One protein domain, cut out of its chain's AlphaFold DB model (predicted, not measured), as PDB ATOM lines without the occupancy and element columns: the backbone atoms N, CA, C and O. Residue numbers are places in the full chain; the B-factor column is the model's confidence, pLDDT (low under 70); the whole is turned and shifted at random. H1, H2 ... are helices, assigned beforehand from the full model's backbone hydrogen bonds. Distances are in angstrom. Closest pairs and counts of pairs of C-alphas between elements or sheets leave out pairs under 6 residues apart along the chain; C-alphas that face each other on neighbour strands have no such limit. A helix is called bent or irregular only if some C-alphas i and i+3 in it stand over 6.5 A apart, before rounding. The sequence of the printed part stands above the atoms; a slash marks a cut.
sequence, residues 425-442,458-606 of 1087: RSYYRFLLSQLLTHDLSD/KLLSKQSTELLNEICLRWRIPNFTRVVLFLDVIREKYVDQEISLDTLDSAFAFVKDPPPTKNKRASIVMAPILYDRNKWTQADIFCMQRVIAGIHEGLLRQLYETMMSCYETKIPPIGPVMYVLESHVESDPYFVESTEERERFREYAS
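This is residues 425 to 442 and 458 to 606 of the 1087 residues of an uncharacterized protein of Trichophyton rubrum (strain ATCC MYA-4607 / CBS 118892) (UniProt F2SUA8). Four helices, H3, H4, H6 and H7, make the core, an up-and-down bundle in which each helix touches two of the others in a ring. The long helix H6 runs the length of it; H1 and H2, a side-by-side pair running opposite ways, cover the side of H3 away from H7, while H8 lies beside the far end of H6, and residues 517 to 522 stick out near H5. The printed part has 167 residues, with eight named helices in the order H1 to H8 and no named strand, and its class is all helix. It is compact, with a radius of gyration of the C-alphas of 17.4 A and spans of 53 by 38 by 32 A.

Begin with H6, residues 538 to 563, the longest helix and one of two hubs. Beside it look for the other hub, H3, residues 479 to 495, which touches H6 at a shallow tilt of 28 degrees, the same way; their closest C-alphas, those of Asp 488 and Val 547, are 5.5 A apart. H7, residues 575 to 586, touches residues 548 to 559 of H6 alone, the closest C-alphas being those of Ile 548 and Val 585 at 6.1 A; the two form a helical hairpin at a shallow tilt of 22 degrees. H4, residues 501 to 512, forms a helical hairpin with H3 at 7 degrees, and the C-alphas of Val 483 and Val 511 are their closest at 6.8 A. H4 also touches H7, with Asp 505 and Val 580 closest by C-alphas at 6.3 A, at a shallow tilt of 35.0 degrees, only just short of steep. H3 and H7 are apart, and so are H4 and H6. Now move outward to H1, residues 425 to 441, which touches H3 at a steep tilt of 51 degrees; the closest C-alphas, of Ser 433 and Val 489, are 5.9 A apart. H2, residues 462 to 474, touches residues 428 to 435 of H1 alone, opposite ways at 5 degrees, with the C-alphas of Leu 435 and Ser 464 closest at 6.5 A. H5, residues 522 to 531, is close to H3 but not clearly touching it, its closest C-alphas being those of Phe 480 and Leu 530 at 6.1 A. H8, residues 595 to 606, only just touches H6, with 3 pairs of C-alphas within 8 A; the closest are those of Tyr 560 and Ala 605, at 6.3 A. In H1, H2, H3, H4, H6 and H8 every O i to N i+4 pair is within hydrogen-bond range, against 3 of 6 in H5 and 7 of 8 in H7.

Find C-alpha 538 at (-10.976, 9.230, 41.962); from there H6 runs 37.1 A to C-alpha 563 at (-14.093, 11.335, 5.019). H3 is 24.5 A long and H1 24.4 A, and H1 begins at C-alpha 425, (-13.954, 22.351, 41.729). H2 measures 18.5 A, H4 16.6 A, H8 16.4 A, H5 15.2 A and H7 15.1 A. H7 is irregular, only just: C-alphas 583 and 586 are 6.6 A apart. H8 ends at C-alpha 606, (-18.196, 2.629, 4.665).

The two C-alphas farthest apart, those of Arg 474 and Thr 569, are 55.0 A apart. Residues 443 to 457 are not printed, and C-alphas 442 and 458 are 11.0 A apart across this cut. Of the links printed whole, that from H6 to H7, 11 residues, is long. The mean pLDDT of the printed part is 80.6; look for values under 70 at residues 458 to 459, 513 to 532 and 571.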
ATOM      1  N   ARG A 425     -14.124  23.022  43.019       88.94
ATOM      2  CA  ARG A 425     -13.954  22.351  41.729       88.94
ATOM      3  C   ARG A 425     -14.931  22.897  40.689       88.94
ATOM      4  O   ARG A 425     -14.516  23.314  39.606       88.94
ATOM      5  N   SER A 426     -16.226  22.910  41.009       88.69
ATOM      6  CA  SER A 426     -17.263  23.343  40.062       88.69
ATOM      7  C   SER A 426     -17.213  24.848  39.794       88.69
ATOM      8  O   SER A 426     -17.405  25.271  38.652       88.69
ATOM      9  N   TYR A 427     -16.920  25.661  40.816       90.50
ATOM     10  CA  TYR A 427     -16.776  27.111  40.663       90.50
ATOM     11  C   TYR A 427     -15.563  27.473  39.801       90.50
ATOM     12  O   TYR A 427     -15.670  28.327  38.920       90.50
ATOM     13  N   TYR A 428     -14.432  26.790  40.001       91.62
ATOM     14  CA  TYR A 428     -13.235  27.010  39.195       91.62
ATOM     15  C   TYR A 428     -13.459  26.624  37.739       91.62
ATOM     16  O   TYR A 428     -13.151  27.407  36.846       91.62
ATOM     17  N   ARG A 429     -14.074  25.461  37.486       92.19
ATOM     18  CA  ARG A 429     -14.419  25.036  36.126       92.19
ATOM     19  C   ARG A 429     -15.311  26.058  35.409       92.19
ATOM     20  O   ARG A 429     -15.111  26.325  34.227       92.19
ATOM     21  N   PHE A 430     -16.298  26.624  36.110       90.94
ATOM     22  CA  PHE A 430     -17.180  27.645  35.544       90.94
ATOM     23  C   PHE A 430     -16.406  28.922  35.187       90.94
ATOM     24  O   PHE A 430     -16.522  29.407  34.064       90.94
ATOM     25  N   LEU A 431     -15.580  29.430  36.108       89.75
ATOM     26  CA  LEU A 431     -14.738  30.606  35.863       89.75
ATOM     27  C   LEU A 431     -13.746  30.386  34.722       89.75
ATOM     28  O   LEU A 431     -13.590  31.261  33.876       89.75
ATOM     29  N   LEU A 432     -13.128  29.207  34.668       89.81
ATOM     30  CA  LEU A 432     -12.218  28.813  33.600       89.81
ATOM     31  C   LEU A 432     -12.914  28.822  32.237       89.81
ATOM     32  O   LEU A 432     -12.379  29.384  31.289       89.81
ATOM     33  N   SER A 433     -14.125  28.263  32.149       90.00
ATOM     34  CA  SER A 433     -14.923  28.293  30.919       90.00
ATOM     35  C   SER A 433     -15.279  29.721  30.493       90.00
ATOM     36  O   SER A 433     -15.110  30.065  29.324       90.00
ATOM     37  N   GLN A 434     -15.698  30.587  31.424       89.06
ATOM     38  CA  GLN A 434     -16.024  31.988  31.116       89.06
ATOM     39  C   GLN A 434     -14.797  32.787  30.655       89.06
ATOM     40  O   GLN A 434     -14.862  33.460  29.629       89.06
ATOM     41  N   LEU A 435     -13.667  32.672  31.362       88.00
ATOM     42  CA  LEU A 435     -12.413  33.344  30.999       88.00
ATOM     43  C   LEU A 435     -11.889  32.871  29.645       88.00
ATOM     44  O   LEU A 435     -11.516  33.694  28.816       88.00
ATOM     45  N   LEU A 436     -11.921  31.562  29.393       86.69
ATOM     46  CA  LEU A 436     -11.509  31.003  28.111       86.69
ATOM     47  C   LEU A 436     -12.438  31.456  26.976       86.69
ATOM     48  O   LEU A 436     -11.967  31.780  25.898       86.69
ATOM     49  N   THR A 437     -13.754  31.523  27.208       87.38
ATOM     50  CA  THR A 437     -14.715  32.042  26.214       87.38
ATOM     51  C   THR A 437     -14.443  33.507  25.885       87.38
ATOM     52  O   THR A 437     -14.435  33.882  24.717       87.38
ATOM     53  N   HIS A 438     -14.199  34.324  26.911       84.88
ATOM     54  CA  HIS A 438     -13.850  35.728  26.744       84.88
ATOM     55  C   HIS A 438     -12.552  35.884  25.942       84.88
ATOM     56  O   HIS A 438     -12.540  36.594  24.939       84.88
ATOM     57  N   ASP A 439     -11.490  35.180  26.333       83.88
ATOM     58  CA  ASP A 439     -10.184  35.287  25.681       83.88
ATOM     59  C   ASP A 439     -10.222  34.747  24.240       83.88
ATOM     60  O   ASP A 439      -9.677  35.380  23.345       83.88
ATOM     61  N   LEU A 440     -10.955  33.663  23.961       78.75
ATOM     62  CA  LEU A 440     -11.160  33.177  22.587       78.75
ATOM     63  C   LEU A 440     -11.950  34.164  21.707       78.75
ATOM     64  O   LEU A 440     -11.788  34.160  20.488       78.75
ATOM     65  N   SER A 441     -12.804  35.006  22.300       76.25
ATOM     66  CA  SER A 441     -13.580  36.022  21.573       76.25
ATOM     67  C   SER A 441     -12.804  37.316  21.295       76.25
ATOM     68  O   SER A 441     -13.197  38.096  20.422       76.25
ATOM     69  N   ASP A 442     -11.699  37.552  22.009       71.25
ATOM     70  CA  ASP A 442     -10.891  38.763  21.886       71.25
ATOM     71  C   ASP A 442      -9.832  38.609  20.776       71.25
ATOM     72  O   ASP A 442      -8.716  38.132  20.990       71.25
ATOM     73  N   LYS A 458      -1.319  30.848  23.111       57.47
ATOM     74  CA  LYS A 458      -2.451  31.789  22.930       57.47
ATOM     75  C   LYS A 458      -3.844  31.280  23.340       57.47
ATOM     76  O   LYS A 458      -4.835  31.756  22.803       57.47
ATOM     77  N   LEU A 459      -3.961  30.336  24.277       68.00
ATOM     78  CA  LEU A 459      -5.290  29.900  24.753       68.00
ATOM     79  C   LEU A 459      -5.871  30.805  25.847       68.00
ATOM     80  O   LEU A 459      -7.069  31.058  25.861       68.00
ATOM     81  N   LEU A 460      -5.034  31.300  26.761       76.12
ATOM     82  CA  LEU A 460      -5.439  32.182  27.857       76.12
ATOM     83  C   LEU A 460      -4.531  33.408  27.894       76.12
ATOM     84  O   LEU A 460      -3.317  33.299  27.713       76.12
ATOM     85  N   SER A 461      -5.100  34.578  28.181       82.00
ATOM     86  CA  SER A 461      -4.310  35.792  28.368       82.00
ATOM     87  C   SER A 461      -3.410  35.677  29.610       82.00
ATOM     88  O   SER A 461      -3.700  34.938  30.561       82.00
ATOM     89  N   LYS A 462      -2.317  36.452  29.653       81.69
ATOM     90  CA  LYS A 462      -1.430  36.512  30.830       81.69
ATOM     91  C   LYS A 462      -2.196  36.899  32.102       81.69
ATOM     92  O   LYS A 462      -1.944  36.334  33.160       81.69
ATOM     93  N   GLN A 463      -3.153  37.821  31.981       81.94
ATOM     94  CA  GLN A 463      -3.975  38.292  33.099       81.94
ATOM     95  C   GLN A 463      -4.993  37.237  33.553       81.94
ATOM     96  O   GLN A 463      -5.201  37.074  34.753       81.94
ATOM     97  N   SER A 464      -5.596  36.493  32.619       85.06
ATOM     98  CA  SER A 464      -6.498  35.374  32.934       85.06
ATOM     99  C   SER A 464      -5.748  34.233  33.623       85.06
ATOM    100  O   SER A 464      -6.226  33.692  34.616       85.06
ATOM    101  N   THR A 465      -4.539  33.910  33.150       84.81
ATOM    102  CA  THR A 465      -3.667  32.900  33.773       84.81
ATOM    103  C   THR A 465      -3.254  33.307  35.192       84.81
ATOM    104  O   THR A 465      -3.317  32.492  36.109       84.81
ATOM    105  N   GLU A 466      -2.877  34.572  35.404       84.75
ATOM    106  CA  GLU A 466      -2.535  35.106  36.732       84.75
ATOM    107  C   GLU A 466      -3.730  35.044  37.697       84.75
ATOM    108  O   GLU A 466      -3.592  34.573  38.827       84.75
ATOM    109  N   LEU A 467      -4.924  35.418  37.229       86.31
ATOM    110  CA  LEU A 467      -6.163  35.319  38.000       86.31
ATOM    111  C   LEU A 467      -6.498  33.866  38.380       86.31
ATOM    112  O   LEU A 467      -6.810  33.591  39.538       86.31
ATOM    113  N   LEU A 468      -6.429  32.933  37.426       86.88
ATOM    114  CA  LEU A 468      -6.694  31.511  37.668       86.88
ATOM    115  C   LEU A 468      -5.687  30.904  38.649       86.88
ATOM    116  O   LEU A 468      -6.081  30.094  39.486       86.88
ATOM    117  N   ASN A 469      -4.419  31.320  38.599       87.25
ATOM    118  CA  ASN A 469      -3.400  30.888  39.552       87.25
ATOM    119  C   ASN A 469      -3.704  31.383  40.970       87.25
ATOM    120  O   ASN A 469      -3.680  30.578  41.900       87.25
ATOM    121  N   GLU A 470      -4.063  32.659  41.140       84.56
ATOM    122  CA  GLU A 470      -4.489  33.191  42.442       84.56
ATOM    123  C   GLU A 470      -5.738  32.470  42.968       84.56
ATOM    124  O   GLU A 470      -5.769  32.058  44.126       84.56
ATOM    125  N   ILE A 471      -6.741  32.228  42.117       88.38
ATOM    126  CA  ILE A 471      -7.939  31.456  42.484       88.38
ATOM    127  C   ILE A 471      -7.554  30.054  42.950       88.38
ATOM    128  O   ILE A 471      -7.975  29.630  44.025       88.38
ATOM    129  N   CYS A 472      -6.718  29.344  42.195       87.12
ATOM    130  CA  CYS A 472      -6.291  28.005  42.574       87.12
ATOM    131  C   CYS A 472      -5.506  27.974  43.891       87.12
ATOM    132  O   CYS A 472      -5.677  27.036  44.670       87.12
ATOM    133  N   LEU A 473      -4.652  28.972  44.140       84.94
ATOM    134  CA  LEU A 473      -3.877  29.091  45.377       84.94
ATOM    135  C   LEU A 473      -4.785  29.355  46.581       84.94
ATOM    136  O   LEU A 473      -4.634  28.713  47.618       84.94
ATOM    137  N   ARG A 474      -5.753  30.273  46.459       85.25
ATOM    138  CA  ARG A 474      -6.662  30.616  47.565       85.25
ATOM    139  C   ARG A 474      -7.721  29.549  47.811       85.25
ATOM    140  O   ARG A 474      -8.074  29.317  48.960       85.25
ATOM    141  N   TRP A 475      -8.207  28.889  46.763       88.88
ATOM    142  CA  TRP A 475      -9.217  27.828  46.862       88.88
ATOM    143  C   TRP A 475      -8.621  26.428  47.023       88.88
ATOM    144  O   TRP A 475      -9.375  25.458  47.042       88.88
ATOM    145  N   ARG A 476      -7.290  26.319  47.134       87.38
ATOM    146  CA  ARG A 476      -6.556  25.067  47.379       87.38
ATOM    147  C   ARG A 476      -6.844  23.978  46.342       87.38
ATOM    148  O   ARG A 476      -7.008  22.809  46.668       87.38
ATOM    149  N   ILE A 477      -6.898  24.362  45.066       86.38
ATOM    150  CA  ILE A 477      -7.143  23.421  43.966       86.38
ATOM    151  C   ILE A 477      -5.821  22.732  43.591       86.38
ATOM    152  O   ILE A 477      -4.890  23.432  43.158       86.38
ATOM    153  N   PRO A 478      -5.720  21.391  43.702       85.19
ATOM    154  CA  PRO A 478      -4.512  20.651  43.348       85.19
ATOM    155  C   PRO A 478      -4.152  20.783  41.869       85.19
ATOM    156  O   PRO A 478      -5.026  20.955  41.020       85.19
ATOM    157  N   ASN A 479      -2.866  20.654  41.535       81.00
ATOM    158  CA  ASN A 479      -2.397  20.846  40.159       81.00
ATOM    159  C   ASN A 479      -3.013  19.844  39.161       81.00
ATOM    160  O   ASN A 479      -3.427  20.243  38.074       81.00
ATOM    161  N   PHE A 480      -3.158  18.570  39.546       83.19
ATOM    162  CA  PHE A 480      -3.800  17.552  38.703       83.19
ATOM    163  C   PHE A 480      -5.264  17.906  38.383       83.19
ATOM    164  O   PHE A 480      -5.690  17.810  37.234       83.19
ATOM    165  N   THR A 481      -6.014  18.433  39.358       87.25
ATOM    166  CA  THR A 481      -7.395  18.893  39.158       87.25
ATOM    167  C   THR A 481      -7.469  20.069  38.182       87.25
ATOM    168  O   THR A 481      -8.388  20.134  37.367       87.25
ATOM    169  N   ARG A 482      -6.499  20.997  38.221       87.19
ATOM    170  CA  ARG A 482      -6.450  22.143  37.292       87.19
ATOM    171  C   ARG A 482      -6.358  21.674  35.844       87.19
ATOM    172  O   ARG A 482      -7.109  22.162  35.004       87.19
ATOM    173  N   VAL A 483      -5.474  20.710  35.580       84.50
ATOM    174  CA  VAL A 483      -5.243  20.136  34.248       84.50
ATOM    175  C   VAL A 483      -6.474  19.390  33.736       84.50
ATOM    176  O   VAL A 483      -6.922  19.639  32.618       84.50
ATOM    177  N   VAL A 484      -7.067  18.524  34.564       88.31
ATOM    178  CA  VAL A 484      -8.268  17.757  34.196       88.31
ATOM    179  C   VAL A 484      -9.436  18.686  33.863       88.31
ATOM    180  O   VAL A 484     -10.120  18.487  32.863       88.31
ATOM    181  N   LEU A 485      -9.664  19.723  34.676       89.88
ATOM    182  CA  LEU A 485     -10.743  20.682  34.437       89.88
ATOM    183  C   LEU A 485     -10.481  21.575  33.225       89.88
ATOM    184  O   LEU A 485     -11.430  21.910  32.519       89.88
ATOM    185  N   PHE A 486      -9.224  21.937  32.962       90.00
ATOM    186  CA  PHE A 486      -8.843  22.644  31.743       90.00
ATOM    187  C   PHE A 486      -9.181  21.825  30.499       90.00
ATOM    188  O   PHE A 486      -9.925  22.308  29.646       90.00
ATOM    189  N   LEU A 487      -8.753  20.562  30.440       89.38
ATOM    190  CA  LEU A 487      -9.095  19.683  29.322       89.38
ATOM    191  C   LEU A 487     -10.603  19.374  29.250       89.38
ATOM    192  O   LEU A 487     -11.134  19.221  28.156       89.38
ATOM    193  N   ASP A 488     -11.328  19.344  30.374       91.81
ATOM    194  CA  ASP A 488     -12.791  19.160  30.387       91.81
ATOM    195  C   ASP A 488     -13.552  20.348  29.779       91.81
ATOM    196  O   ASP A 488     -14.558  20.139  29.092       91.81
ATOM    197  N   VAL A 489     -13.064  21.577  29.984       91.06
ATOM    198  CA  VAL A 489     -13.578  22.780  29.309       91.06
ATOM    199  C   VAL A 489     -13.198  22.769  27.827       91.06
ATOM    200  O   VAL A 489     -14.050  23.039  26.986       91.06
ATOM    201  N   ILE A 490     -11.952  22.420  27.491       90.62
ATOM    202  CA  ILE A 490     -11.494  22.321  26.095       90.62
ATOM    203  C   ILE A 490     -12.313  21.275  25.326       90.62
ATOM    204  O   ILE A 490     -12.797  21.575  24.239       90.62
ATOM    205  N   ARG A 491     -12.562  20.089  25.906       92.38
ATOM    206  CA  ARG A 491     -13.457  19.078  25.319       92.38
ATOM    207  C   ARG A 491     -14.847  19.647  25.066       92.38
ATOM    208  O   ARG A 491     -15.370  19.449  23.981       92.38
ATOM    209  N   GLU A 492     -15.466  20.294  26.059       92.19
ATOM    210  CA  GLU A 492     -16.806  20.893  25.903       92.19
ATOM    211  C   GLU A 492     -16.841  21.839  24.696       92.19
ATOM    212  O   GLU A 492     -17.633  21.633  23.783       92.19
ATOM    213  N   LYS A 493     -15.893  22.778  24.623       88.81
ATOM    214  CA  LYS A 493     -15.793  23.732  23.514       88.81
ATOM    215  C   LYS A 493     -15.516  23.078  22.164       88.81
ATOM    216  O   LYS A 493     -16.017  23.546  21.149       88.81
ATOM    217  N   TYR A 494     -14.712  22.018  22.131       90.19
ATOM    218  CA  TYR A 494     -14.407  21.295  20.899       90.19
ATOM    219  C   TYR A 494     -15.620  20.512  20.384       90.19
ATOM    220  O   TYR A 494     -15.954  20.593  19.205       90.19
ATOM    221  N   VAL A 495     -16.323  19.803  21.273       89.50
ATOM    222  CA  VAL A 495     -17.543  19.053  20.932       89.50
ATOM    223  C   VAL A 495     -18.663  19.993  20.472       89.50
ATOM    224  O   VAL A 495     -19.400  19.648  19.547       89.50
ATOM    225  N   ASP A 496     -18.746  21.189  21.059       89.12
ATOM    226  CA  ASP A 496     -19.681  22.247  20.658       89.12
ATOM    227  C   ASP A 496     -19.213  23.037  19.413       89.12
ATOM    228  O   ASP A 496     -19.895  23.966  18.981       89.12
ATOM    229  N   GLN A 497     -18.084  22.653  18.801       86.50
ATOM    230  CA  GLN A 497     -17.490  23.270  17.604       86.50
ATOM    231  C   GLN A 497     -17.098  24.755  17.774       86.50
ATOM    232  O   GLN A 497     -17.008  25.499  16.798       86.50
ATOM    233  N   GLU A 498     -16.823  25.200  19.003       84.38
ATOM    234  CA  GLU A 498     -16.360  26.564  19.303       84.38
ATOM    235  C   GLU A 498     -14.853  26.756  19.057       84.38
ATOM    236  O   GLU A 498     -14.400  27.886  18.876       84.38
ATOM    237  N   ILE A 499     -14.068  25.672  19.069       85.94
ATOM    238  CA  ILE A 499     -12.609  25.693  18.865       85.94
ATOM    239  C   ILE A 499     -12.171  24.737  17.753       85.94
ATOM    240  O   ILE A 499     -12.812  23.717  17.505       85.94
ATOM    241  N   SER A 500     -11.058  25.062  17.089       87.12
ATOM    242  CA  SER A 500     -10.491  24.246  16.009       87.12
ATOM    243  C   SER A 500      -9.639  23.081  16.526       87.12
ATOM    244  O   SER A 500      -9.185  23.078  17.671       87.12
ATOM    245  N   LEU A 501      -9.349  22.126  15.640       86.88
ATOM    246  CA  LEU A 501      -8.436  21.014  15.910       86.88
ATOM    247  C   LEU A 501      -7.025  21.484  16.315       86.88
ATOM    248  O   LEU A 501      -6.459  20.945  17.257       86.88
ATOM    249  N   ASP A 502      -6.489  22.529  15.677       85.19
ATOM    250  CA  ASP A 502      -5.167  23.086  16.025       85.19
ATOM    251  C   ASP A 502      -5.151  23.668  17.450       85.19
ATOM    252  O   ASP A 502      -4.149  23.617  18.168       85.19
ATOM    253  N   THR A 503      -6.293  24.217  17.874       84.88
ATOM    254  CA  THR A 503      -6.491  24.755  19.225       84.88
ATOM    255  C   THR A 503      -6.540  23.619  20.251       84.88
ATOM    256  O   THR A 503      -5.973  23.745  21.336       84.88
ATOM    257  N   LEU A 504      -7.178  22.498  19.896       88.31
ATOM    258  CA  LEU A 504      -7.217  21.281  20.706       88.31
ATOM    259  C   LEU A 504      -5.819  20.663  20.867       88.31
ATOM    260  O   LEU A 504      -5.414  20.370  21.991       88.31
ATOM    261  N   ASP A 505      -5.070  20.524  19.771       87.06
ATOM    262  CA  ASP A 505      -3.683  20.040  19.767       87.06
ATOM    263  C   ASP A 505      -2.788  20.912  20.662       87.06
ATOM    264  O   ASP A 505      -2.141  20.430  21.594       87.06
ATOM    265  N   SER A 506      -2.870  22.235  20.485       83.62
ATOM    266  CA  SER A 506      -2.150  23.207  21.317       83.62
ATOM    267  C   SER A 506      -2.506  23.090  22.804       83.62
ATOM    268  O   SER A 506      -1.635  23.247  23.661       83.62
ATOM    269  N   ALA A 507      -3.768  22.798  23.134       83.56
ATOM    270  CA  ALA A 507      -4.208  22.612  24.514       83.56
ATOM    271  C   ALA A 507      -3.610  21.349  25.144       83.56
ATOM    272  O   ALA A 507      -3.191  21.379  26.303       83.56
ATOM    273  N   PHE A 508      -3.520  20.252  24.389       84.62
ATOM    274  CA  PHE A 508      -2.839  19.052  24.859       84.62
ATOM    275  C   PHE A 508      -1.324  19.240  24.963       84.62
ATOM    276  O   PHE A 508      -0.731  18.782  25.941       84.62
ATOM    277  N   ALA A 509      -0.698  19.924  24.004       81.31
ATOM    278  CA  ALA A 509       0.724  20.256  24.053       81.31
ATOM    279  C   ALA A 509       1.054  21.113  25.286       81.31
ATOM    280  O   ALA A 509       2.006  20.814  26.001       81.31
ATOM    281  N   PHE A 510       0.214  22.105  25.603       77.56
ATOM    282  CA  PHE A 510       0.345  22.928  26.811       77.56
ATOM    283  C   PHE A 510       0.304  22.103  28.107       77.56
ATOM    284  O   PHE A 510       1.015  22.411  29.062       77.56
ATOM    285  N   VAL A 511      -0.520  21.053  28.147       76.69
ATOM    286  CA  VAL A 511      -0.617  20.154  29.303       76.69
ATOM    287  C   VAL A 511       0.580  19.203  29.402       76.69
ATOM    288  O   VAL A 511       1.052  18.949  30.510       76.69
ATOM    289  N   LYS A 512       1.056  18.669  28.271       74.38
ATOM    290  CA  LYS A 512       2.156  17.691  28.220       74.38
ATOM    291  C   LYS A 512       3.526  18.338  28.463       74.38
ATOM    292  O   LYS A 512       4.308  17.800  29.246       74.38
ATOM    293  N   ASP A 513       3.767  19.501  27.857       66.88
ATOM    294  CA  ASP A 513       5.023  20.256  27.921       66.88
ATOM    295  C   ASP A 513       4.758  21.732  28.284       66.88
ATOM    296  O   ASP A 513       4.806  22.620  27.422       66.88
ATOM    297  N   PRO A 514       4.470  22.044  29.564       59.53
ATOM    298  CA  PRO A 514       4.288  23.426  29.988       59.53
ATOM    299  C   PRO A 514       5.592  24.223  29.779       59.53
ATOM    300  O   PRO A 514       6.683  23.706  30.047       59.53
ATOM    301  N   PRO A 515       5.522  25.491  29.322       51.09
ATOM    302  CA  PRO A 515       6.707  26.287  29.009       51.09
ATOM    303  C   PRO A 515       7.655  26.386  30.216       51.09
ATOM    304  O   PRO A 515       7.188  26.548  31.348       51.09
ATOM    305  N   PRO A 516       8.986  26.319  30.005       48.03
ATOM    306  CA  PRO A 516       9.947  26.293  31.097       48.03
ATOM    307  C   PRO A 516       9.833  27.570  31.931       48.03
ATOM    308  O   PRO A 516      10.149  28.675  31.484       48.03
ATOM    309  N   THR A 517       9.400  27.413  33.179       50.78
ATOM    310  CA  THR A 517       9.482  28.466  34.188       50.78
ATOM    311  C   THR A 517      10.953  28.814  34.432       50.78
ATOM    312  O   THR A 517      11.836  27.971  34.277       50.78
ATOM    313  N   LYS A 518      11.244  30.060  34.835       40.94
ATOM    314  CA  LYS A 518      12.616  30.597  34.984       40.94
ATOM    315  C   LYS A 518      13.564  29.736  35.849       40.94
ATOM    316  O   LYS A 518      14.777  29.883  35.718       40.94
ATOM    317  N   ASN A 519      13.044  28.817  36.663       42.00
ATOM    318  CA  ASN A 519      13.812  27.825  37.414       42.00
ATOM    319  C   ASN A 519      13.759  26.422  36.776       42.00
ATOM    320  O   ASN A 519      12.764  25.706  36.875       42.00
ATOM    321  N   LYS A 520      14.896  25.979  36.210       37.19
ATOM    322  CA  LYS A 520      15.101  24.641  35.603       37.19
ATOM    323  C   LYS A 520      14.853  23.451  36.548       37.19
ATOM    324  O   LYS A 520      14.733  22.329  36.076       37.19
ATOM    325  N   ARG A 521      14.808  23.662  37.871       36.06
ATOM    326  CA  ARG A 521      14.571  22.596  38.864       36.06
ATOM    327  C   ARG A 521      13.086  22.267  39.060       36.06
ATOM    328  O   ARG A 521      12.775  21.116  39.332       36.06
ATOM    329  N   ALA A 522      12.180  23.228  38.859       36.88
ATOM    330  CA  ALA A 522      10.737  23.028  39.027       36.88
ATOM    331  C   ALA A 522      10.105  22.222  37.871       36.88
ATOM    332  O   ALA A 522       9.215  21.404  38.103       36.88
ATOM    333  N   SER A 523      10.606  22.375  36.635       37.31
ATOM    334  CA  SER A 523      10.078  21.632  35.473       37.31
ATOM    335  C   SER A 523      10.421  20.134  35.500       37.31
ATOM    336  O   SER A 523       9.706  19.337  34.908       37.31
ATOM    337  N   ILE A 524      11.480  19.736  36.215       39.97
ATOM    338  CA  ILE A 524      11.907  18.331  36.356       39.97
ATOM    339  C   ILE A 524      11.015  17.571  37.362       39.97
ATOM    340  O   ILE A 524      10.857  16.360  37.250       39.97
ATOM    341  N   VAL A 525      10.393  18.275  38.317       40.72
ATOM    342  CA  VAL A 525       9.597  17.685  39.416       40.72
ATOM    343  C   VAL A 525       8.086  17.686  39.131       40.72
ATOM    344  O   VAL A 525       7.360  16.848  39.661       40.72
ATOM    345  N   MET A 526       7.592  18.577  38.262       42.38
ATOM    346  CA  MET A 526       6.170  18.629  37.874       42.38
ATOM    347  C   MET A 526       5.748  17.519  36.903       42.38
ATOM    348  O   MET A 526       4.599  17.083  36.949       42.38
ATOM    349  N   ALA A 527       6.662  17.037  36.056       47.00
ATOM    350  CA  ALA A 527       6.357  15.984  35.092       47.00
ATOM    351  C   ALA A 527       5.861  14.687  35.784       47.00
ATOM    352  O   ALA A 527       4.754  14.254  35.477       47.00
ATOM    353  N   PRO A 528       6.547  14.107  36.792       49.38
ATOM    354  CA  PRO A 528       6.103  12.858  37.419       49.38
ATOM    355  C   PRO A 528       4.693  12.889  38.033       49.38
ATOM    356  O   PRO A 528       3.996  11.891  37.953       49.38
ATOM    357  N   ILE A 529       4.237  14.006  38.612       49.31
ATOM    358  CA  ILE A 529       2.930  14.097  39.310       49.31
ATOM    359  C   ILE A 529       1.752  14.240  38.324       49.31
ATOM    360  O   ILE A 529       0.625  13.836  38.616       49.31
ATOM    361  N   LEU A 530       2.004  14.802  37.137       54.41
ATOM    362  CA  LEU A 530       1.027  14.854  36.045       54.41
ATOM    363  C   LEU A 530       0.934  13.520  35.286       54.41
ATOM    364  O   LEU A 530      -0.127  13.204  34.748       54.41
ATOM    365  N   TYR A 531       2.012  12.729  35.274       59.84
ATOM    366  CA  TYR A 531       2.051  11.414  34.628       59.84
ATOM    367  C   TYR A 531       1.679  10.251  35.574       59.84
ATOM    368  O   TYR A 531       1.151   9.242  35.110       59.84
ATOM    369  N   ASP A 532       1.864  10.393  36.892       68.62
ATOM    370  CA  ASP A 532       1.498   9.394  37.909       68.62
ATOM    371  C   ASP A 532       0.053   9.591  38.404       68.62
ATOM    372  O   ASP A 532      -0.219  10.168  39.462       68.62
ATOM    373  N   ARG A 533      -0.901   9.114  37.595       74.06
ATOM    374  CA  ARG A 533      -2.346   9.241  37.860       74.06
ATOM    375  C   ARG A 533      -2.828   8.473  39.092       74.06
ATOM    376  O   ARG A 533      -3.910   8.769  39.587       74.06
ATOM    377  N   ASN A 534      -2.019   7.567  39.643       74.44
ATOM    378  CA  ASN A 534      -2.332   6.848  40.883       74.44
ATOM    379  C   ASN A 534      -2.395   7.779  42.107       74.44
ATOM    380  O   ASN A 534      -2.988   7.438  43.128       74.44
ATOM    381  N   LYS A 535      -1.799   8.973  42.001       77.75
ATOM    382  CA  LYS A 535      -1.827  10.019  43.033       77.75
ATOM    383  C   LYS A 535      -2.968  11.022  42.844       77.75
ATOM    384  O   LYS A 535      -3.037  12.009  43.574       77.75
ATOM    385  N   TRP A 536      -3.833  10.825  41.848       85.94
ATOM    386  CA  TRP A 536      -4.972  11.705  41.585       85.94
ATOM    387  C   TRP A 536      -6.186  11.293  42.418       85.94
ATOM    388  O   TRP A 536      -6.288  10.166  42.903       85.94
ATOM    389  N   THR A 537      -7.143  12.210  42.560       86.81
ATOM    390  CA  THR A 537      -8.435  11.858  43.159       86.81
ATOM    391  C   THR A 537      -9.241  10.967  42.211       86.81
ATOM    392  O   THR A 537      -9.176  11.121  40.988       86.81
ATOM    393  N   GLN A 538     -10.080  10.083  42.755       86.44
ATOM    394  CA  GLN A 538     -10.976   9.230  41.962       86.44
ATOM    395  C   GLN A 538     -11.899  10.067  41.055       86.44
ATOM    396  O   GLN A 538     -12.187   9.701  39.914       86.44
ATOM    397  N   ALA A 539     -12.329  11.239  41.539       86.94
ATOM    398  CA  ALA A 539     -13.136  12.182  40.770       86.94
ATOM    399  C   ALA A 539     -12.385  12.756  39.555       86.94
ATOM    400  O   ALA A 539     -13.000  12.991  38.512       86.94
ATOM    401  N   ASP A 540     -11.074  12.981  39.674       87.75
ATOM    402  CA  ASP A 540     -10.219  13.456  38.584       87.75
ATOM    403  C   ASP A 540      -9.927  12.376  37.548       87.75
ATOM    404  O   ASP A 540     -10.019  12.658  36.355       87.75
ATOM    405  N   ILE A 541      -9.677  11.139  37.984       86.56
ATOM    406  CA  ILE A 541      -9.485   9.990  37.088       86.56
ATOM    407  C   ILE A 541     -10.743   9.769  36.238       86.56
ATOM    408  O   ILE A 541     -10.667   9.750  35.009       86.56
ATOM    409  N   PHE A 542     -11.920   9.697  36.870       87.88
ATOM    410  CA  PHE A 542     -13.191   9.529  36.155       87.88
ATOM    411  C   PHE A 542     -13.487  10.705  35.213       87.88
ATOM    412  O   PHE A 542     -13.976  10.528  34.095       87.88
ATOM    413  N   CYS A 543     -13.184  11.933  35.647       89.56
ATOM    414  CA  CYS A 543     -13.349  13.110  34.804       89.56
ATOM    415  C   CYS A 543     -12.429  13.044  33.580       89.56
ATOM    416  O   CYS A 543     -12.906  13.299  32.479       89.56
ATOM    417  N   MET A 544     -11.162  12.654  33.741       87.44
ATOM    418  CA  MET A 544     -10.209  12.507  32.639       87.44
ATOM    419  C   MET A 544     -10.641  11.424  31.643       87.44
ATOM    420  O   MET A 544     -10.660  11.687  30.444       87.44
ATOM    421  N   GLN A 545     -11.084  10.252  32.112       87.31
ATOM    422  CA  GLN A 545     -11.627   9.199  31.239       87.31
ATOM    423  C   GLN A 545     -12.788   9.721  30.382       87.31
ATOM    424  O   GLN A 545     -12.823   9.518  29.169       87.31
ATOM    425  N   ARG A 546     -13.710  10.477  30.990       89.50
ATOM    426  CA  ARG A 546     -14.821  11.116  30.272       89.50
ATOM    427  C   ARG A 546     -14.356  12.202  29.298       89.50
ATOM    428  O   ARG A 546     -15.012  12.436  28.285       89.50
ATOM    429  N   VAL A 547     -13.274  12.912  29.612       89.56
ATOM    430  CA  VAL A 547     -12.674  13.898  28.706       89.56
ATOM    431  C   VAL A 547     -12.134  13.212  27.463       89.56
ATOM    432  O   VAL A 547     -12.548  13.573  26.366       89.56
ATOM    433  N   ILE A 548     -11.298  12.193  27.641       89.19
ATOM    434  CA  ILE A 548     -10.688  11.431  26.550       89.19
ATOM    435  C   ILE A 548     -11.772  10.783  25.682       89.19
ATOM    436  O   ILE A 548     -11.759  10.976  24.471       89.19
ATOM    437  N   ALA A 549     -12.765  10.119  26.284       88.31
ATOM    438  CA  ALA A 549     -13.877   9.511  25.548       88.31
ATOM    439  C   ALA A 549     -14.692  10.542  24.741       88.31
ATOM    440  O   ALA A 549     -15.035  10.304  23.586       88.31
ATOM    441  N   GLY A 550     -14.966  11.720  25.316       89.31
ATOM    442  CA  GLY A 550     -15.689  12.779  24.608       89.31
ATOM    443  C   GLY A 550     -14.883  13.422  23.474       89.31
ATOM    444  O   GLY A 550     -15.453  13.771  22.443       89.31
ATOM    445  N   ILE A 551     -13.563  13.563  23.640       91.06
ATOM    446  CA  ILE A 551     -12.670  14.040  22.573       91.06
ATOM    447  C   ILE A 551     -12.569  12.987  21.466       91.06
ATOM    448  O   ILE A 551     -12.667  13.348  20.298       91.06
ATOM    449  N   HIS A 552     -12.445  11.706  21.821       90.69
ATOM    450  CA  HIS A 552     -12.447  10.583  20.886       90.69
ATOM    451  C   HIS A 552     -13.710  10.583  20.012       90.69
ATOM    452  O   HIS A 552     -13.606  10.617  18.789       90.69
ATOM    453  N   GLU A 553     -14.906  10.655  20.612       89.44
ATOM    454  CA  GLU A 553     -16.170  10.727  19.860       89.44
ATOM    455  C   GLU A 553     -16.225  11.966  18.945       89.44
ATOM    456  O   GLU A 553     -16.643  11.878  17.788       89.44
ATOM    457  N   GLY A 554     -15.767  13.124  19.437       89.31
ATOM    458  CA  GLY A 554     -15.692  14.355  18.649       89.31
ATOM    459  C   GLY A 554     -14.728  14.254  17.459       89.31
ATOM    460  O   GLY A 554     -15.065  14.687  16.358       89.31
ATOM    461  N   LEU A 555     -13.551  13.650  17.655       91.19
ATOM    462  CA  LEU A 555     -12.563  13.399  16.601       91.19
ATOM    463  C   LEU A 555     -13.085  12.400  15.571       91.19
ATOM    464  O   LEU A 555     -12.944  12.660  14.382       91.19
ATOM    465  N   LEU A 556     -13.747  11.315  15.991       90.06
ATOM    466  CA  LEU A 556     -14.384  10.375  15.064       90.06
ATOM    467  C   LEU A 556     -15.475  11.055  14.230       90.06
ATOM    468  O   LEU A 556     -15.565  10.815  13.027       90.06
ATOM    469  N   ARG A 557     -16.274  11.953  14.823       89.81
ATOM    470  CA  ARG A 557     -17.271  12.734  14.074       89.81
ATOM    471  C   ARG A 557     -16.616  13.661  13.048       89.81
ATOM    472  O   ARG A 557     -17.028  13.660  11.890       89.81
ATOM    473  N   GLN A 558     -15.581  14.407  13.437       89.38
ATOM    474  CA  GLN A 558     -14.853  15.275  12.505       89.38
ATOM    475  C   GLN A 558     -14.144  14.464  11.406       89.38
ATOM    476  O   GLN A 558     -14.108  14.873  10.242       89.38
ATOM    477  N   LEU A 559     -13.597  13.298  11.756       89.56
ATOM    478  CA  LEU A 559     -12.980  12.375  10.811       89.56
ATOM    479  C   LEU A 559     -14.011  11.867   9.803       89.56
ATOM    480  O   LEU A 559     -13.743  11.911   8.608       89.56
ATOM    481  N   TYR A 560     -15.204  11.472  10.258       90.06
ATOM    482  CA  TYR A 560     -16.313  11.086   9.387       90.06
ATOM    483  C   TYR A 560     -16.689  12.212   8.412       90.06
ATOM    484  O   TYR A 560     -16.735  11.984   7.205       90.06
ATOM    485  N   GLU A 561     -16.890  13.442   8.897       87.75
ATOM    486  CA  GLU A 561     -17.202  14.605   8.047       87.75
ATOM    487  C   GLU A 561     -16.109  14.858   6.997       87.75
ATOM    488  O   GLU A 561     -16.394  15.093   5.817       87.75
ATOM    489  N   THR A 562     -14.845  14.737   7.405       87.12
ATOM    490  CA  THR A 562     -13.699  14.860   6.499       87.12
ATOM    491  C   THR A 562     -13.688  13.727   5.470       87.12
ATOM    492  O   THR A 562     -13.447  13.967   4.284       87.12
ATOM    493  N   MET A 563     -14.012  12.502   5.892       86.44
ATOM    494  CA  MET A 563     -14.093  11.335   5.019       86.44
ATOM    495  C   MET A 563     -15.223  11.445   3.991       86.44
ATOM    496  O   MET A 563     -15.052  11.021   2.850       86.44
ATOM    497  N   MET A 564     -16.344  12.082   4.329       89.25
ATOM    498  CA  MET A 564     -17.432  12.330   3.371       89.25
ATOM    499  C   MET A 564     -17.029  13.265   2.221       89.25
ATOM    500  O   MET A 564     -17.703  13.290   1.191       89.25
ATOM    501  N   SER A 565     -15.910  13.982   2.368       85.94
ATOM    502  CA  SER A 565     -15.321  14.848   1.339       85.94
ATOM    503  C   SER A 565     -14.170  14.171   0.567       85.94
ATOM    504  O   SER A 565     -13.555  14.797  -0.296       85.94
ATOM    505  N   CYS A 566     -13.863  12.889   0.829       82.94
ATOM    506  CA  CYS A 566     -12.731  12.154   0.229       82.94
ATOM    507  C   CYS A 566     -12.728  12.147  -1.305       82.94
ATOM    508  O   CYS A 566     -11.665  12.108  -1.934       82.94
ATOM    509  N   TYR A 567     -13.911  12.156  -1.915       84.00
ATOM    510  CA  TYR A 567     -14.058  12.078  -3.363       84.00
ATOM    511  C   TYR A 567     -14.201  13.445  -4.053       84.00
ATOM    512  O   TYR A 567     -14.220  13.519  -5.287       84.00
ATOM    513  N   GLU A 568     -14.248  14.531  -3.279       82.38
ATOM    514  CA  GLU A 568     -14.335  15.891  -3.801       82.38
ATOM    515  C   GLU A 568     -12.997  16.372  -4.398       82.38
ATOM    516  O   GLU A 568     -11.928  15.759  -4.280       82.38
ATOM    517  N   THR A 569     -13.049  17.502  -5.106       72.88
ATOM    518  CA  THR A 569     -11.865  18.076  -5.764       72.88
ATOM    519  C   THR A 569     -10.871  18.678  -4.765       72.88
ATOM    520  O   THR A 569      -9.660  18.545  -4.964       72.88
ATOM    521  N   LYS A 570     -11.361  19.291  -3.680       73.50
ATOM    522  CA  LYS A 570     -10.564  19.885  -2.594       73.50
ATOM    523  C   LYS A 570     -10.782  19.091  -1.312       73.50
ATOM    524  O   LYS A 570     -11.916  18.772  -0.995       73.50
ATOM    525  N   ILE A 571      -9.702  18.787  -0.593       69.69
ATOM    526  CA  ILE A 571      -9.758  17.922   0.590       69.69
ATOM    527  C   ILE A 571      -9.286  18.663   1.836       69.69
ATOM    528  O   ILE A 571      -8.202  19.255   1.794       69.69
ATOM    529  N   PRO A 572     -10.042  18.584   2.943       74.94
ATOM    530  CA  PRO A 572      -9.525  18.911   4.260       74.94
ATOM    531  C   PRO A 572      -8.497  17.848   4.692       74.94
ATOM    532  O   PRO A 572      -8.741  16.651   4.527       74.94
ATOM    533  N   PRO A 573      -7.324  18.239   5.212       79.00
ATOM    534  CA  PRO A 573      -6.276  17.286   5.557       79.00
ATOM    535  C   PRO A 573      -6.748  16.333   6.670       79.00
ATOM    536  O   PRO A 573      -7.113  16.773   7.753       79.00
ATOM    537  N   ILE A 574      -6.698  15.023   6.402       83.19
ATOM    538  CA  ILE A 574      -7.043  13.964   7.375       83.19
ATOM    539  C   ILE A 574      -5.916  13.761   8.400       83.19
ATOM    540  O   ILE A 574      -6.168  13.435   9.556       83.19
ATOM    541  N   GLY A 575      -4.666  13.989   7.978       83.19
ATOM    542  CA  GLY A 575      -3.466  13.779   8.794       83.19
ATOM    543  C   GLY A 575      -3.501  14.459  10.169       83.19
ATOM    544  O   GLY A 575      -3.217  13.779  11.145       83.19
ATOM    545  N   PRO A 576      -3.888  15.744  10.285       85.56
ATOM    546  CA  PRO A 576      -4.033  16.412  11.576       85.56
ATOM    547  C   PRO A 576      -5.024  15.726  12.524       85.56
ATOM    548  O   PRO A 576      -4.734  15.597  13.708       85.56
ATOM    549  N   VAL A 577      -6.173  15.250  12.022       87.31
ATOM    550  CA  VAL A 577      -7.188  14.578  12.860       87.31
ATOM    551  C   VAL A 577      -6.635  13.257  13.390       87.31
ATOM    552  O   VAL A 577      -6.719  12.992  14.587       87.31
ATOM    553  N   MET A 578      -6.004  12.469  12.511       87.25
ATOM    554  CA  MET A 578      -5.346  11.212  12.888       87.25
ATOM    555  C   MET A 578      -4.189  11.441  13.861       87.25
ATOM    556  O   MET A 578      -4.062  10.711  14.834       87.25
ATOM    557  N   TYR A 579      -3.390  12.491  13.654       88.69
ATOM    558  CA  TYR A 579      -2.289  12.835  14.550       88.69
ATOM    559  C   TYR A 579      -2.781  13.092  15.973       88.69
ATOM    560  O   TYR A 579      -2.200  12.557  16.915       88.69
ATOM    561  N   VAL A 580      -3.857  13.871  16.137       87.00
ATOM    562  CA  VAL A 580      -4.405  14.166  17.468       87.00
ATOM    563  C   VAL A 580      -5.015  12.918  18.107       87.00
ATOM    564  O   VAL A 580      -4.816  12.682  19.300       87.00
ATOM    565  N   LEU A 581      -5.708  12.095  17.317       87.75
ATOM    566  CA  LEU A 581      -6.269  10.824  17.768       87.75
ATOM    567  C   LEU A 581      -5.169   9.884  18.294       87.75
ATOM    568  O   LEU A 581      -5.195   9.502  19.462       87.75
ATOM    569  N   GLU A 582      -4.151   9.601  17.484       86.62
ATOM    570  CA  GLU A 582      -3.063   8.679  17.825       86.62
ATOM    571  C   GLU A 582      -2.170   9.242  18.951       86.62
ATOM    572  O   GLU A 582      -1.875   8.569  19.942       86.62
ATOM    573  N   SER A 583      -1.767  10.514  18.842       85.00
ATOM    574  CA  SER A 583      -0.749  11.115  19.719       85.00
ATOM    575  C   SER A 583      -1.288  11.612  21.055       85.00
ATOM    576  O   SER A 583      -0.501  11.769  21.991       85.00
ATOM    577  N   HIS A 584      -2.583  11.925  21.174       84.00
ATOM    578  CA  HIS A 584      -3.164  12.482  22.405       84.00
ATOM    579  C   HIS A 584      -4.239  11.610  23.044       84.00
ATOM    580  O   HIS A 584      -4.332  11.627  24.270       84.00
ATOM    581  N   VAL A 585      -5.007  10.849  22.262       86.62
ATOM    582  CA  VAL A 585      -6.107  10.017  22.774       86.62
ATOM    583  C   VAL A 585      -5.658   8.567  22.936       86.62
ATOM    584  O   VAL A 585      -5.642   8.069  24.057       86.62
ATOM    585  N   GLU A 586      -5.228   7.907  21.861       85.44
ATOM    586  CA  GLU A 586      -4.857   6.481  21.883       85.44
ATOM    587  C   GLU A 586      -3.565   6.212  22.664       85.44
ATOM    588  O   GLU A 586      -3.420   5.166  23.289       85.44
ATOM    589  N   SER A 587      -2.643   7.180  22.691       83.25
ATOM    590  CA  SER A 587      -1.439   7.117  23.533       83.25
ATOM    591  C   SER A 587      -1.718   7.132  25.047       83.25
ATOM    592  O   SER A 587      -0.793   6.933  25.839       83.25
ATOM    593  N   ASP A 588      -2.951   7.429  25.475       81.69
ATOM    594  CA  ASP A 588      -3.290   7.568  26.888       81.69
ATOM    595  C   ASP A 588      -3.447   6.197  27.579       81.69
ATOM    596  O   ASP A 588      -4.266   5.389  27.142       81.69
ATOM    597  N   PRO A 589      -2.754   5.929  28.704       75.81
ATOM    598  CA  PRO A 589      -2.806   4.626  29.380       75.81
ATOM    599  C   PRO A 589      -4.194   4.180  29.866       75.81
ATOM    600  O   PRO A 589      -4.390   2.997  30.132       75.81
ATOM    601  N   TYR A 590      -5.139   5.112  30.037       71.81
ATOM    602  CA  TYR A 590      -6.501   4.828  30.499       71.81
ATOM    603  C   TYR A 590      -7.533   4.886  29.368       71.81
ATOM    604  O   TYR A 590      -8.731   4.741  29.632       71.81
ATOM    605  N   PHE A 591      -7.096   5.098  28.123       81.50
ATOM    606  CA  PHE A 591      -7.949   4.901  26.964       81.50
ATOM    607  C   PHE A 591      -8.127   3.400  26.725       81.50
ATOM    608  O   PHE A 591      -7.168   2.655  26.540       81.50
ATOM    609  N   VAL A 592      -9.380   2.951  26.747       76.56
ATOM    610  CA  VAL A 592      -9.747   1.586  26.380       76.56
ATOM    611  C   VAL A 592     -10.515   1.679  25.078       76.56
ATOM    612  O   VAL A 592     -11.648   2.160  25.058       76.56
ATOM    613  N   GLU A 593      -9.888   1.235  23.995       72.50
ATOM    614  CA  GLU A 593     -10.534   1.195  22.691       72.50
ATOM    615  C   GLU A 593     -11.685   0.180  22.721       72.50
ATOM    616  O   GLU A 593     -11.483  -1.023  22.906       72.50
ATOM    617  N   SER A 594     -12.912   0.665  22.544       77.94
ATOM    618  CA  SER A 594     -14.078  -0.201  22.400       77.94
ATOM    619  C   SER A 594     -14.112  -0.767  20.982       77.94
ATOM    620  O   SER A 594     -14.331  -0.036  20.012       77.94
ATOM    621  N   THR A 595     -13.930  -2.083  20.846       78.19
ATOM    622  CA  THR A 595     -13.997  -2.770  19.544       78.19
ATOM    623  C   THR A 595     -15.330  -2.518  18.838       78.19
ATOM    624  O   THR A 595     -15.355  -2.308  17.630       78.19
ATOM    625  N   GLU A 596     -16.424  -2.433  19.599       82.19
ATOM    626  CA  GLU A 596     -17.767  -2.142  19.086       82.19
ATOM    627  C   GLU A 596     -17.911  -0.711  18.537       82.19
ATOM    628  O   GLU A 596     -18.700  -0.462  17.630       82.19
ATOM    629  N   GLU A 597     -17.212   0.274  19.106       80.19
ATOM    630  CA  GLU A 597     -17.245   1.657  18.602       80.19
ATOM    631  C   GLU A 597     -16.464   1.787  17.299       80.19
ATOM    632  O   GLU A 597     -16.948   2.419  16.359       80.19
ATOM    633  N   ARG A 598     -15.306   1.122  17.210       81.00
ATOM    634  CA  ARG A 598     -14.516   1.079  15.977       81.00
ATOM    635  C   ARG A 598     -15.257   0.366  14.848       81.00
ATOM    636  O   ARG A 598     -15.258   0.855  13.720       81.00
ATOM    637  N   GLU A 599     -15.915  -0.754  15.138       85.69
ATOM    638  CA  GLU A 599     -16.739  -1.466  14.152       85.69
ATOM    639  C   GLU A 599     -17.924  -0.615  13.685       85.69
ATOM    640  O   GLU A 599     -18.107  -0.449  12.479       85.69
ATOM    641  N   ARG A 600     -18.651   0.026  14.611       87.62
ATOM    642  CA  ARG A 600     -19.731   0.961  14.257       87.62
ATOM    643  C   ARG A 600     -19.236   2.103  13.376       87.62
ATOM    644  O   ARG A 600     -19.868   2.403  12.367       87.62
ATOM    645  N   PHE A 601     -18.110   2.734  13.719       88.38
ATOM    646  CA  PHE A 601     -17.524   3.785  12.886       88.38
ATOM    647  C   PHE A 601     -17.196   3.267  11.483       88.38
ATOM    648  O   PHE A 601     -17.548   3.912  10.497       88.38
ATOM    649  N   ARG A 602     -16.570   2.088  11.386       88.00
ATOM    650  CA  ARG A 602     -16.223   1.464  10.107       88.00
ATOM    651  C   ARG A 602     -17.459   1.204   9.248       88.00
ATOM    652  O   ARG A 602     -17.417   1.501   8.055       88.00
ATOM    653  N   GLU A 603     -18.537   0.679   9.826       89.81
ATOM    654  CA  GLU A 603     -19.804   0.449   9.122       89.81
ATOM    655  C   GLU A 603     -20.407   1.763   8.614       89.81
ATOM    656  O   GLU A 603     -20.595   1.916   7.406       89.81
ATOM    657  N   TYR A 604     -20.602   2.753   9.494       90.19
ATOM    658  CA  TYR A 604     -21.177   4.050   9.116       90.19
ATOM    659  C   TYR A 604     -20.330   4.802   8.083       90.19
ATOM    660  O   TYR A 604     -20.866   5.393   7.144       90.19
ATOM    661  N   ALA A 605     -19.004   4.801   8.233       90.88
ATOM    662  CA  ALA A 605     -18.096   5.448   7.291       90.88
ATOM    663  C   ALA A 605     -18.090   4.738   5.931       90.88
ATOM    664  O   ALA A 605     -18.093   5.409   4.901       90.88
ATOM    665  N   SER A 606     -18.125   3.401   5.913       90.69
ATOM    666  CA  SER A 606     -18.196   2.629   4.665       90.69
ATOM    667  C   SER A 606     -19.523   2.860   3.940       90.69
ATOM    668  O   SER A 606     -19.519   3.069   2.728       90.69
TER     669      SER A 606